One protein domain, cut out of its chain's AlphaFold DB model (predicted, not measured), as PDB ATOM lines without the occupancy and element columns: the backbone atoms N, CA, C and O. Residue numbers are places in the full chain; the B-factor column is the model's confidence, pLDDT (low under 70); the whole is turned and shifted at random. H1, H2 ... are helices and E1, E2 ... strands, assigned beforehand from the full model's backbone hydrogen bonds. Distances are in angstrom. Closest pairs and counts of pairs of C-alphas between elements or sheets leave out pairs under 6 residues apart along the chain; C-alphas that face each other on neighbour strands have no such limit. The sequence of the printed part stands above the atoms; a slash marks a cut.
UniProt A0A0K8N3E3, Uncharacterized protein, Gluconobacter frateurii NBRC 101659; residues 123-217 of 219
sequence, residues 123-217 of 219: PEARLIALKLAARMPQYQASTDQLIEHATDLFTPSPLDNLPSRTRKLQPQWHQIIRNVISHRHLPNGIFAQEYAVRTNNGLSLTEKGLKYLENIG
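AT A GLANCE: This is residues 123 to 217 of the 219 residues of an uncharacterized protein of Gluconobacter frateurii NBRC 101659 (UniProt A0A0K8N3E3). Helix H1 runs through the middle of a compact body, with a small sheet of three short strands along one side of it and the helices H2, H3 and H4 round it, mostly crosswise to it. H4 lies toward one end of the longest axis, and the long loop of residues 149 to 171 reaches toward the other. The printed part has 95 residues with four named helices and three named strands, in the order H1 E1 H2 H3 E2 E3 H4; the sheet, E1 - E3 - E2, is antiparallel, and the class is mixed, helices and strands. The radius of gyration of the C-alphas is 12.9 A, and the spans are 37 by 26 by 22 A.

IN THESE COORDINATES: Find C-alpha 123 at (227.888, 187.610, 179.724); from there H1, residues 123 to 135, runs 19.2 A. Next come E1, residues 140 to 142, and H2, residues 143 to 148. Find C-alpha 172 at (232.559, 199.878, 172.654), where H3, residues 172 to 182, begins its 15.4 A. E2 is residues 196 to 198, and E3, residues 202 to 205, is 10.5 A long. H4, residues 207 to 215, is 12.1 A long and ends at C-alpha 215, (221.064, 183.649, 195.357).

HOW THE PARTS SIT: Start at H1, the hub. With residues 125 to 129 alone it touches H3, about perpendicular at 75 degrees; the closest C-alphas, of Ala 125 and Ile 177, are 5.7 A apart. With residues 130 to 134 alone it touches H4 at 78 degrees, closest at the C-alphas of Lys 131 and Leu 213, 7.3 A. With residues 129 to 133 alone it only just touches H2, with 3 pairs of C-alphas within 8 A, closest at Ala 129 and Leu 146, 6.2 A. H2 and H3 form a helical hairpin, a shallow tilt of 28 degrees, opposite ways, closest at the C-alphas of Ile 147 and His 174, 6.1 A. H1 and H3 are on the same face of the sheet, two layers, helices over one face; H1 has a height over the sheet of 9.4 A. H2 and H4 only graze the sheet. E1 and E3 are antiparallel, with N 141 and O 203 at 2.9 A; in the hairpin E2 and E3, N 197 and O 204 are 2.8 A apart. In H2 and H4 every O i to N i+4 pair is within hydrogen-bond range; in H1 it is 8 of 9, in H3 6 of 7.

THE WHOLE: The C-alphas of Lys 168 and Asn 215, the two farthest apart, are 38.2 A apart. The printed part has no cut. The links H2 to H3, 23 residues, and H3 to E2, 13 residues, are long. Mean pLDDT of the printed part is 95.2, and no printed residue is under 70.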
ATOM      1  N   PRO A 123     228.331 188.317 178.519       94.12
ATOM      2  CA  PRO A 123     227.888 187.610 179.724       94.12
ATOM      3  C   PRO A 123     227.965 188.465 180.993       94.12
ATOM      4  O   PRO A 123     227.056 188.432 181.817       94.12
ATOM      5  N   GLU A 124     229.015 189.274 181.123       95.44
ATOM      6  CA  GLU A 124     229.169 190.201 182.240       95.44
ATOM      7  C   GLU A 124     228.163 191.358 182.145       95.44
ATOM      8  O   GLU A 124     227.484 191.683 183.117       95.44
ATOM      9  N   ALA A 125     227.991 191.924 180.949       97.06
ATOM     10  CA  ALA A 125     227.033 192.992 180.676       97.06
ATOM     11  C   ALA A 125     225.584 192.584 180.992       97.06
ATOM     12  O   ALA A 125     224.797 193.405 181.459       97.06
ATOM     13  N   ARG A 126     225.229 191.309 180.781       97.31
ATOM     14  CA  ARG A 126     223.933 190.745 181.195       97.31
ATOM     15  C   ARG A 126     223.740 190.846 182.704       97.31
ATOM     16  O   ARG A 126     222.678 191.275 183.144       97.31
ATOM     17  N   LEU A 127     224.759 190.487 183.483       97.25
ATOM     18  CA  LEU A 127     224.704 190.577 184.939       97.25
ATOM     19  C   LEU A 127     224.638 192.035 185.414       97.25
ATOM     20  O   LEU A 127     223.828 192.338 186.286       97.25
ATOM     21  N   ILE A 128     225.410 192.939 184.797       97.94
ATOM     22  CA  ILE A 128     225.320 194.392 185.041       97.94
ATOM     23  C   ILE A 128     223.892 194.880 184.822       97.94
ATOM     24  O   ILE A 128     223.339 195.558 185.681       97.94
ATOM     25  N   ALA A 129     223.273 194.506 183.700       98.31
ATOM     26  CA  ALA A 129     221.927 194.949 183.368       98.31
ATOM     27  C   ALA A 129     220.893 194.504 184.417       98.31
ATOM     28  O   ALA A 129     220.047 195.303 184.817       98.31
ATOM     29  N   LEU A 130     220.996 193.262 184.909       98.50
ATOM     30  CA  LEU A 130     220.136 192.763 185.986       98.50
ATOM     31  C   LEU A 130     220.375 193.521 187.302       98.50
ATOM     32  O   LEU A 130     219.423 193.991 187.923       98.50
ATOM     33  N   LYS A 131     221.642 193.681 187.707       98.31
ATOM     34  CA  LYS A 131     222.034 194.374 188.946       98.31
ATOM     35  C   LYS A 131     221.602 195.842 188.953       98.31
ATOM     36  O   LYS A 131     221.105 196.334 189.963       98.31
ATOM     37  N   LEU A 132     221.739 196.540 187.826       98.31
ATOM     38  CA  LEU A 132     221.261 197.915 187.689       98.31
ATOM     39  C   LEU A 132     219.742 197.994 187.744       98.31
ATOM     40  O   LEU A 132     219.221 198.826 188.477       98.31
ATOM     41  N   ALA A 133     219.027 197.118 187.036       98.38
ATOM     42  CA  ALA A 133     217.572 197.099 187.106       98.38
ATOM     43  C   ALA A 133     217.074 196.863 188.541       98.38
ATOM     44  O   ALA A 133     216.177 197.572 188.978       98.38
ATOM     45  N   ALA A 134     217.722 195.990 189.321       98.12
ATOM     46  CA  ALA A 134     217.417 195.782 190.745       98.12
ATOM     47  C   ALA A 134     217.617 197.030 191.640       98.12
ATOM     48  O   ALA A 134     217.088 197.110 192.755       98.12
ATOM     49  N   ARG A 135     218.392 198.015 191.173       97.06
ATOM     50  CA  ARG A 135     218.599 199.304 191.850       97.06
ATOM     51  C   ARG A 135     217.574 200.365 191.442       97.06
ATOM     52  O   ARG A 135     217.475 201.374 192.132       97.06
ATOM     53  N   MET A 136     216.815 200.146 190.368       97.25
ATOM     54  CA  MET A 136     215.846 201.110 189.846       97.25
ATOM     55  C   MET A 136     214.441 200.907 190.433       97.25
ATOM     56  O   MET A 136     214.098 199.796 190.856       97.25
ATOM     57  N   PRO A 137     213.588 201.952 190.438       96.81
ATOM     58  CA  PRO A 137     212.184 201.817 190.808       96.81
ATOM     59  C   PRO A 137     211.489 200.717 189.997       96.81
ATOM     60  O   PRO A 137     211.704 200.593 188.792       96.81
ATOM     61  N   GLN A 138     210.655 199.914 190.668       96.75
ATOM     62  CA  GLN A 138     209.903 198.804 190.055       96.75
ATOM     63  C   GLN A 138     210.784 197.764 189.334       96.75
ATOM     64  O   GLN A 138     210.310 197.033 188.466       96.75
ATOM     65  N   TYR A 139     212.073 197.703 189.678       98.19
ATOM     66  CA  TYR A 139     213.050 196.805 189.070       98.19
ATOM     67  C   TYR A 139     213.155 196.934 187.544       98.19
ATOM     68  O   TYR A 139     213.412 195.954 186.838       98.19
ATOM     69  N   GLN A 140     212.919 198.142 187.027       98.44
ATOM     70  CA  GLN A 140     212.885 198.442 185.602       98.44
ATOM     71  C   GLN A 140     213.947 199.478 185.236       98.44
ATOM     72  O   GLN A 140     214.057 200.524 185.864       98.44
ATOM     73  N   ALA A 141     214.690 199.210 184.163       98.44
ATOM     74  CA  ALA A 141     215.684 200.129 183.626       98.44
ATOM     75  C   ALA A 141     215.536 200.259 182.108       98.44
ATOM     76  O   ALA A 141     215.429 199.266 181.384       98.44
ATOM     77  N   SER A 142     215.564 201.496 181.617       98.38
ATOM     78  CA  SER A 142     215.749 201.784 180.196       98.38
ATOM     79  C   SER A 142     217.194 201.517 179.768       98.38
ATOM     80  O   SER A 142     218.119 201.526 180.572       98.38
ATOM     81  N   THR A 143     217.413 201.316 178.473       97.81
ATOM     82  CA  THR A 143     218.743 201.079 177.897       97.81
ATOM     83  C   THR A 143     219.690 202.247 178.161       97.81
ATOM     84  O   THR A 143     220.880 202.027 178.355       97.81
ATOM     85  N   ASP A 144     219.177 203.477 178.169       97.81
ATOM     86  CA  ASP A 144     220.003 204.653 178.424       97.81
ATOM     87  C   ASP A 144     220.370 204.757 179.911       97.81
ATOM     88  O   ASP A 144     221.544 204.953 180.200       97.81
ATOM     89  N   GLN A 145     219.450 204.455 180.841       98.38
ATOM     90  CA  GLN A 145     219.783 204.311 182.271       98.38
ATOM     91  C   GLN A 145     220.808 203.195 182.516       98.38
ATOM     92  O   GLN A 145     221.714 203.345 183.331       98.38
ATOM     93  N   LEU A 146     220.689 202.066 181.804       98.25
ATOM     94  CA  LEU A 146     221.666 200.981 181.904       98.25
ATOM     95  C   LEU A 146     223.061 201.422 181.463       98.25
ATOM     96  O   LEU A 146     224.035 200.948 182.030       98.25
ATOM     97  N   ILE A 147     223.164 202.289 180.454       97.75
ATOM     98  CA  ILE A 147     224.444 202.840 179.995       97.75
ATOM     99  C   ILE A 147     224.958 203.869 180.998       97.75
ATOM    100  O   ILE A 147     226.096 203.754 181.435       97.75
ATOM    101  N   GLU A 148     224.120 204.828 181.383       97.75
ATOM    102  CA  GLU A 148     224.453 205.909 182.315       97.75
ATOM    103  C   GLU A 148     225.028 205.380 183.633       97.75
ATOM    104  O   GLU A 148     226.051 205.872 184.099       97.75
ATOM    105  N   HIS A 149     224.429 204.322 184.183       97.94
ATOM    106  CA  HIS A 149     224.830 203.754 185.469       97.94
ATOM    107  C   HIS A 149     225.758 202.538 185.362       97.94
ATOM    108  O   HIS A 149     226.138 201.971 186.385       97.94
ATOM    109  N   ALA A 150     226.149 202.099 184.157       97.50
ATOM    110  CA  ALA A 150     226.991 200.907 183.996       97.50
ATOM    111  C   ALA A 150     228.309 201.032 184.766       97.50
ATOM    112  O   ALA A 150     228.736 200.087 185.432       97.50
ATOM    113  N   THR A 151     228.918 202.216 184.718       96.81
ATOM    114  CA  THR A 151     230.214 202.490 185.339       96.81
ATOM    115  C   THR A 151     230.186 202.486 186.869       96.81
ATOM    116  O   THR A 151     231.242 202.426 187.490       96.81
ATOM    117  N   ASP A 152     228.998 202.472 187.482       96.56
ATOM    118  CA  ASP A 152     228.844 202.252 188.925       96.56
ATOM    119  C   ASP A 152     229.263 200.829 189.334       96.56
ATOM    120  O   ASP A 152     229.640 200.592 190.480       96.56
ATOM    121  N   LEU A 153     229.138 199.861 188.415       96.38
ATOM    122  CA  LEU A 153     229.365 198.437 188.681       96.38
ATOM    123  C   LEU A 153     230.663 197.912 188.064       96.38
ATOM    124  O   LEU A 153     231.135 196.849 188.456       96.38
ATOM    125  N   PHE A 154     231.264 198.621 187.114       94.25
ATOM    126  CA  PHE A 154     232.563 198.249 186.557       94.25
ATOM    127  C   PHE A 154     233.320 199.485 186.082       94.25
ATOM    128  O   PHE A 154     232.731 200.471 185.656       94.25
ATOM    129  N   THR A 155     234.645 199.413 186.071       92.94
ATOM    130  CA  THR A 155     235.472 200.454 185.457       92.94
ATOM    131  C   THR A 155     235.792 200.040 184.021       92.94
ATOM    132  O   THR A 155     236.389 198.978 183.842       92.94
ATOM    133  N   PRO A 156     235.459 200.817 182.976       93.75
ATOM    134  CA  PRO A 156     235.839 200.476 181.606       93.75
ATOM    135  C   PRO A 156     237.359 200.382 181.436       93.75
ATOM    136  O   PRO A 156     238.103 201.229 181.931       93.75
ATOM    137  N   SER A 157     237.838 199.344 180.751       91.88
ATOM    138  CA  SER A 157     239.248 199.249 180.358       91.88
ATOM    139  C   SER A 157     239.566 200.225 179.212       91.88
ATOM    140  O   SER A 157     238.654 200.703 178.527       91.88
ATOM    141  N   PRO A 158     240.850 200.486 178.906       91.25
ATOM    142  CA  PRO A 158     241.213 201.263 177.720       91.25
ATOM    143  C   PRO A 158     240.604 200.712 176.419       91.25
ATOM    144  O   PRO A 158     240.211 201.484 175.548       91.25
ATOM    145  N   LEU A 159     240.460 199.384 176.300       91.31
ATOM    146  CA  LEU A 159     239.851 198.747 175.128       91.31
ATOM    147  C   LEU A 159     238.330 198.929 175.069       91.31
ATOM    148  O   LEU A 159     237.773 199.004 173.973       91.31
ATOM    149  N   ASP A 160     237.662 199.019 176.219       94.06
ATOM    150  CA  ASP A 160     236.226 199.300 176.293       94.06
ATOM    151  C   ASP A 160     235.898 200.720 175.834       94.06
ATOM    152  O   ASP A 160     234.837 200.951 175.251       94.06
ATOM    153  N   ASN A 161     236.820 201.654 176.073       94.81
ATOM    154  CA  ASN A 161     236.687 203.063 175.712       94.81
ATOM    155  C   ASN A 161     237.033 203.362 174.250       94.81
ATOM    156  O   ASN A 161     236.784 204.471 173.777       94.81
ATOM    157  N   LEU A 162     237.566 202.388 173.508       94.19
ATOM    158  CA  LEU A 162     237.748 202.545 172.069       94.19
ATOM    159  C   LEU A 162     236.393 202.790 171.383       94.19
ATOM    160  O   LEU A 162     235.379 202.238 171.820       94.19
ATOM    161  N   PRO A 163     236.357 203.545 170.273       94.75
ATOM    162  CA  PRO A 163     235.136 203.757 169.505       94.75
ATOM    163  C   PRO A 163     234.440 202.452 169.102       94.75
ATOM    164  O   PRO A 163     235.075 201.486 168.660       94.75
ATOM    165  N   SER A 164     233.114 202.434 169.208       91.88
ATOM    166  CA  SER A 164     232.283 201.351 168.694       91.88
ATOM    167  C   SER A 164     232.344 201.309 167.166       91.88
ATOM    168  O   SER A 164     232.264 202.333 166.485       91.88
ATOM    169  N   ARG A 165     232.414 200.092 166.612       87.69
ATOM    170  CA  ARG A 165     232.406 199.860 165.157       87.69
ATOM    171  C   ARG A 165     231.119 200.356 164.496       87.69
ATOM    172  O   ARG A 165     231.162 200.840 163.371       87.69
ATOM    173  N   THR A 166     229.988 200.235 165.188       87.19
ATOM    174  CA  THR A 166     228.657 200.600 164.678       87.19
ATOM    175  C   THR A 166     228.264 202.035 165.025       87.19
ATOM    176  O   THR A 166     227.415 202.615 164.353       87.19
ATOM    177  N   ARG A 167     228.864 202.621 166.070       86.50
ATOM    178  CA  ARG A 167     228.568 203.974 166.564       86.50
ATOM    179  C   ARG A 167     229.865 204.679 166.957       86.50
ATOM    180  O   ARG A 167     230.219 204.710 168.127       86.50
ATOM    181  N   LYS A 168     230.567 205.255 165.978       87.56
ATOM    182  CA  LYS A 168     231.933 205.800 166.143       87.56
ATOM    183  C   LYS A 168     232.090 206.867 167.238       87.56
ATOM    184  O   LYS A 168     233.204 207.096 167.687       87.56
ATOM    185  N   LEU A 169     231.002 207.509 167.665       92.44
ATOM    186  CA  LEU A 169     230.996 208.520 168.732       92.44
ATOM    187  C   LEU A 169     230.703 207.943 170.129       92.44
ATOM    188  O   LEU A 169     230.555 208.698 171.083       92.44
ATOM    189  N   GLN A 170     230.558 206.624 170.257       93.88
ATOM    190  CA  GLN A 170     230.286 205.946 171.526       93.88
ATOM    191  C   GLN A 170     231.382 204.913 171.810       93.88
ATOM    192  O   GLN A 170     231.865 204.282 170.864       93.88
ATOM    193  N   PRO A 171     231.758 204.695 173.079       96.69
ATOM    194  CA  PRO A 171     232.705 203.648 173.436       96.69
ATOM    195  C   PRO A 171     232.110 202.255 173.167       96.69
ATOM    196  O   PRO A 171     230.887 202.068 173.135       96.69
ATOM    197  N   GLN A 172     232.967 201.254 172.961       95.69
ATOM    198  CA  GLN A 172     232.559 199.878 172.654       95.69
ATOM    199  C   GLN A 172     231.615 199.296 173.708       95.69
ATOM    200  O   GLN A 172     230.648 198.623 173.343       95.69
ATOM    201  N   TRP A 173     231.846 199.573 174.991       96.44
ATOM    202  CA  TRP A 173     231.024 199.003 176.059       96.44
ATOM    203  C   TRP A 173     229.555 199.465 176.009       96.44
ATOM    204  O   TRP A 173     228.676 198.667 176.334       96.44
ATOM    205  N   HIS A 174     229.251 200.669 175.489       97.50
ATOM    206  CA  HIS A 174     227.858 201.102 175.258       97.50
ATOM    207  C   HIS A 174     227.139 200.121 174.328       97.50
ATOM    208  O   HIS A 174     225.989 199.751 174.562       97.50
ATOM    209  N   GLN A 175     227.813 199.694 173.256       96.06
ATOM    210  CA  GLN A 175     227.235 198.754 172.302       96.06
ATOM    211  C   GLN A 175     227.029 197.377 172.938       96.06
ATOM    212  O   GLN A 175     226.015 196.742 172.665       96.06
ATOM    213  N   ILE A 176     227.942 196.933 173.806       96.00
ATOM    214  CA  ILE A 176     227.814 195.653 174.516       96.00
ATOM    215  C   ILE A 176     226.580 195.665 175.430       96.00
ATOM    216  O   ILE A 176     225.790 194.726 175.383       96.00
ATOM    217  N   ILE A 177     226.347 196.745 176.182       97.06
ATOM    218  CA  ILE A 177     225.131 196.899 177.001       97.06
ATOM    219  C   ILE A 177     223.873 196.923 176.118       97.06
ATOM    220  O   ILE A 177     222.895 196.239 176.412       97.06
ATOM    221  N   ARG A 178     223.896 197.632 174.981       96.00
ATOM    222  CA  ARG A 178     222.767 197.637 174.028       96.00
ATOM    223  C   ARG A 178     222.481 196.250 173.452       96.00
ATOM    224  O   ARG A 178     221.313 195.908 173.263       96.00
ATOM    225  N   ASN A 179     223.520 195.452 173.209       95.31
ATOM    226  CA  ASN A 179     223.385 194.087 172.708       95.31
ATOM    227  C   ASN A 179     222.617 193.188 173.683       95.31
ATOM    228  O   ASN A 179     221.832 192.356 173.238       95.31
ATOM    229  N   VAL A 180     222.764 193.393 174.998       95.75
ATOM    230  CA  VAL A 180     221.994 192.648 176.010       95.75
ATOM    231  C   VAL A 180     220.489 192.766 175.763       95.75
ATOM    232  O   VAL A 180     219.777 191.771 175.866       95.75
ATOM    233  N   ILE A 181     220.012 193.958 175.391       95.56
ATOM    234  CA  ILE A 181     218.587 194.229 175.151       95.56
ATOM    235  C   ILE A 181     218.134 193.728 173.772       95.56
ATOM    236  O   ILE A 181     217.001 193.262 173.620       95.56
ATOM    237  N   SER A 182     218.991 193.814 172.750       91.25
ATOM    238  CA  SER A 182     218.633 193.423 171.379       91.25
ATOM    239  C   SER A 182     218.715 191.911 171.131       91.25
ATOM    240  O   SER A 182     217.913 191.375 170.360       91.25
ATOM    241  N   HIS A 183     219.631 191.198 171.792       89.38
ATOM    242  CA  HIS A 183     219.901 189.770 171.583       89.38
ATOM    243  C   HIS A 183     218.939 188.845 172.356       89.38
ATOM    244  O   HIS A 183     219.350 187.947 173.091       89.38
ATOM    245  N   ARG A 184     217.629 189.032 172.156       82.00
ATOM    246  CA  ARG A 184     216.564 188.330 172.903       82.00
ATOM    247  C   ARG A 184     216.590 186.799 172.818       82.00
ATOM    248  O   ARG A 184     216.141 186.133 173.739       82.00
ATOM    249  N   HIS A 185     217.090 186.263 171.707       83.50
ATOM    250  CA  HIS A 185     216.977 184.843 171.356       83.50
ATOM    251  C   HIS A 185     218.192 184.012 171.756       83.50
ATOM    252  O   HIS A 185     218.235 182.818 171.473       83.50
ATOM    253  N   LEU A 186     219.205 184.627 172.370       87.75
ATOM    254  CA  LEU A 186     220.362 183.869 172.821       87.75
ATOM    255  C   LEU A 186     219.924 182.931 173.954       87.75
ATOM    256  O   LEU A 186     219.409 183.432 174.953       87.75
ATOM    257  N   PRO A 187     220.160 181.608 173.855       86.56
ATOM    258  CA  PRO A 187     219.706 180.643 174.864       86.56
ATOM    259  C   PRO A 187     220.187 180.971 176.283       86.56
ATOM    260  O   PRO A 187     219.472 180.771 177.259       86.56
ATOM    261  N   ASN A 188     221.382 181.557 176.390       88.00
ATOM    262  CA  ASN A 188     221.996 181.976 177.656       88.00
ATOM    263  C   ASN A 188     221.770 183.473 177.965       88.00
ATOM    264  O   ASN A 188     222.505 184.073 178.753       88.00
ATOM    265  N   GLY A 189     220.831 184.117 177.269       92.81
ATOM    266  CA  GLY A 189     220.443 185.510 177.472       92.81
ATOM    267  C   GLY A 189     219.446 185.662 178.619       92.81
ATOM    268  O   GLY A 189     218.697 184.743 178.936       92.81
ATOM    269  N   ILE A 190     219.396 186.850 179.220       97.06
ATOM    270  CA  ILE A 190     218.551 187.124 180.397       97.06
ATOM    271  C   ILE A 190     217.047 186.962 180.133       97.06
ATOM    272  O   ILE A 190     216.304 186.638 181.052       97.06
ATOM    273  N   PHE A 191     216.606 187.149 178.885       97.25
ATOM    274  CA  PHE A 191     215.208 186.967 178.489       97.25
ATOM    275  C   PHE A 191     214.863 185.491 178.270       97.25
ATOM    276  O   PHE A 191     213.842 185.029 178.759       97.25
ATOM    277  N   ALA A 192     215.736 184.733 177.594       95.56
ATOM    278  CA  ALA A 192     215.554 183.293 177.390       95.56
ATOM    279  C   ALA A 192     215.610 182.510 178.712       95.56
ATOM    280  O   ALA A 192     214.917 181.513 178.877       95.56
ATOM    281  N   GLN A 193     216.406 182.992 179.670       95.69
ATOM    282  CA  GLN A 193     216.462 182.460 181.033       95.69
ATOM    283  C   GLN A 193     215.307 182.953 181.921       95.69
ATOM    284  O   GLN A 193     215.209 182.526 183.070       95.69
ATOM    285  N   GLU A 194     214.430 183.822 181.406       97.31
ATOM    286  CA  GLU A 194     213.290 184.423 182.114       97.31
ATOM    287  C   GLU A 194     213.693 185.238 183.350       97.31
ATOM    288  O   GLU A 194     212.889 185.420 184.258       97.31
ATOM    289  N   TYR A 195     214.931 185.733 183.420       98.25
ATOM    290  CA  TYR A 195     215.378 186.625 184.499       98.25
ATOM    291  C   TYR A 195     214.869 188.055 184.314       98.25
ATOM    292  O   TYR A 195     214.757 188.813 185.274       98.25
ATOM    293  N   ALA A 196     214.545 188.430 183.081       98.38
ATOM    294  CA  ALA A 196     213.968 189.720 182.762       98.38
ATOM    295  C   ALA A 196     212.910 189.586 181.667       98.38
ATOM    296  O   ALA A 196     212.962 188.672 180.842       98.38
ATOM    297  N   VAL A 197     211.994 190.549 181.625       97.81
ATOM    298  CA  VAL A 197     211.107 190.809 180.491       97.81
ATOM    299  C   VAL A 197     211.539 192.090 179.798       97.81
ATOM    300  O   VAL A 197     212.003 193.045 180.425       97.81
ATOM    301  N   ARG A 198     211.420 192.113 178.473       96.81
ATOM    302  CA  ARG A 198     211.751 193.300 177.690       96.81
ATOM    303  C   ARG A 198     210.638 194.335 177.831       96.81
ATOM    304  O   ARG A 198     209.465 194.004 177.694       96.81
ATOM    305  N   THR A 199     211.024 195.588 178.027       96.44
ATOM    306  CA  THR A 199     210.116 196.739 177.960       96.44
ATOM    307  C   THR A 199     210.335 197.493 176.646       96.44
ATOM    308  O   THR A 199     211.228 197.157 175.860       96.44
ATOM    309  N   ASN A 200     209.544 198.535 176.383       93.00
ATOM    310  CA  ASN A 200     209.662 199.319 175.147       93.00
ATOM    311  C   ASN A 200     211.078 199.882 174.929       93.00
ATOM    312  O   ASN A 200     211.557 199.917 173.796       93.00
ATOM    313  N   ASN A 201     211.761 200.282 176.005       93.94
ATOM    314  CA  ASN A 201     213.074 200.919 175.945       93.94
ATOM    315  C   ASN A 201     214.154 200.227 176.793       93.94
ATOM    316  O   ASN A 201     215.253 200.767 176.890       93.94
ATOM    317  N   GLY A 202     213.908 199.052 177.376       97.12
ATOM    318  CA  GLY A 202     214.893 198.359 178.209       97.12
ATOM    319  C   GLY A 202     214.393 197.024 178.751       97.12
ATOM    320  O   GLY A 202     213.944 196.170 177.980       97.12
ATOM    321  N   LEU A 203     214.498 196.832 180.066       98.38
ATOM    322  CA  LEU A 203     214.113 195.593 180.738       98.38
ATOM    323  C   LEU A 203     213.457 195.848 182.098       98.38
ATOM    324  O   LEU A 203     213.684 196.886 182.716       98.38
ATOM    325  N   SER A 204     212.687 194.871 182.564       98.56
ATOM    326  CA  SER A 204     212.201 194.762 183.940       98.56
ATOM    327  C   SER A 204     212.523 193.367 184.475       98.56
ATOM    328  O   SER A 204     212.462 192.391 183.720       98.56
ATOM    329  N   LEU A 205     212.927 193.266 185.742       98.62
ATOM    330  CA  LEU A 205     213.215 191.977 186.368       98.62
ATOM    331  C   LEU A 205     211.938 191.179 186.623       98.62
ATOM    332  O   LEU A 205     210.910 191.721 187.020       98.62
ATOM    333  N   THR A 206     212.033 189.867 186.442       98.62
ATOM    334  CA  THR A 206     211.015 188.923 186.916       98.62
ATOM    335  C   THR A 206     211.315 188.500 188.353       98.62
ATOM    336  O   THR A 206     212.422 188.700 188.858       98.62
ATOM    337  N   GLU A 207     210.377 187.802 188.993       98.31
ATOM    338  CA  GLU A 207     210.629 187.126 190.276       98.31
ATOM    339  C   GLU A 207     211.817 186.157 190.198       98.31
ATOM    340  O   GLU A 207     212.640 186.090 191.109       98.31
ATOM    341  N   LYS A 208     211.958 185.436 189.078       98.19
ATOM    342  CA  LYS A 208     213.083 184.523 188.841       98.19
ATOM    343  C   LYS A 208     214.412 185.277 188.766       98.19
ATOM    344  O   LYS A 208     215.411 184.786 189.284       98.19
ATOM    345  N   GLY A 209     214.425 186.461 188.151       98.19
ATOM    346  CA  GLY A 209     215.592 187.342 188.104       98.19
ATOM    347  C   GLY A 209     215.970 187.899 189.472       98.19
ATOM    348  O   GLY A 209     217.144 187.877 189.830       98.19
ATOM    349  N   LEU A 210     214.982 188.332 190.258       98.06
ATOM    350  CA  LEU A 210     215.199 188.778 191.637       98.06
ATOM    351  C   LEU A 210     215.768 187.648 192.498       98.06
ATOM    352  O   LEU A 210     216.811 187.824 193.117       98.06
ATOM    353  N   LYS A 211     215.166 186.456 192.437       96.75
ATOM    354  CA  LYS A 211     215.661 185.267 193.141       96.75
ATOM    355  C   LYS A 211     217.068 184.870 192.694       96.75
ATOM    356  O   LYS A 211     217.873 184.411 193.494       96.75
ATOM    357  N   TYR A 212     217.380 185.020 191.407       95.94
ATOM    358  CA  TYR A 212     218.733 184.802 190.904       95.94
ATOM    359  C   TYR A 212     219.735 185.784 191.533       95.94
ATOM    360  O   TYR A 212     220.805 185.349 191.955       95.94
ATOM    361  N   LEU A 213     219.386 187.071 191.640       96.12
ATOM    362  CA  LEU A 213     220.236 188.086 192.272       96.12
ATOM    363  C   LEU A 213     220.381 187.886 193.791       96.12
ATOM    364  O   LEU A 213     221.479 188.064 194.312       96.12
ATOM    365  N   GLU A 214     219.318 187.461 194.474       94.00
ATOM    366  CA  GLU A 214     219.347 187.059 195.890       94.00
ATOM    367  C   GLU A 214     220.287 185.859 196.101       94.00
ATOM    368  O   GLU A 214     221.139 185.866 196.984       94.00
ATOM    369  N   ASN A 215     220.215 184.840 195.236       91.38
ATOM    370  CA  ASN A 215     221.064 183.649 195.357       91.38
ATOM    371  C   ASN A 215     222.563 183.957 195.232       91.38
ATOM    372  O   ASN A 215     223.369 183.268 195.852       91.38
ATOM    373  N   ILE A 216     222.936 184.969 194.443       92.50
ATOM    374  CA  ILE A 216     224.334 185.410 194.312       92.50
ATOM    375  C   ILE A 216     224.715 186.495 195.336       92.50
ATOM    376  O   ILE A 216     225.805 187.057 195.242       92.50
ATOM    377  N   GLY A 217     223.831 186.808 196.292       91.00
ATOM    378  CA  GLY A 217     224.088 187.744 197.388       91.00
ATOM    379  C   GLY A 217     224.171 189.211 196.971       91.00
ATOM    380  O   GLY A 217     224.918 189.972 197.589       91.00
TER     381      GLY A 217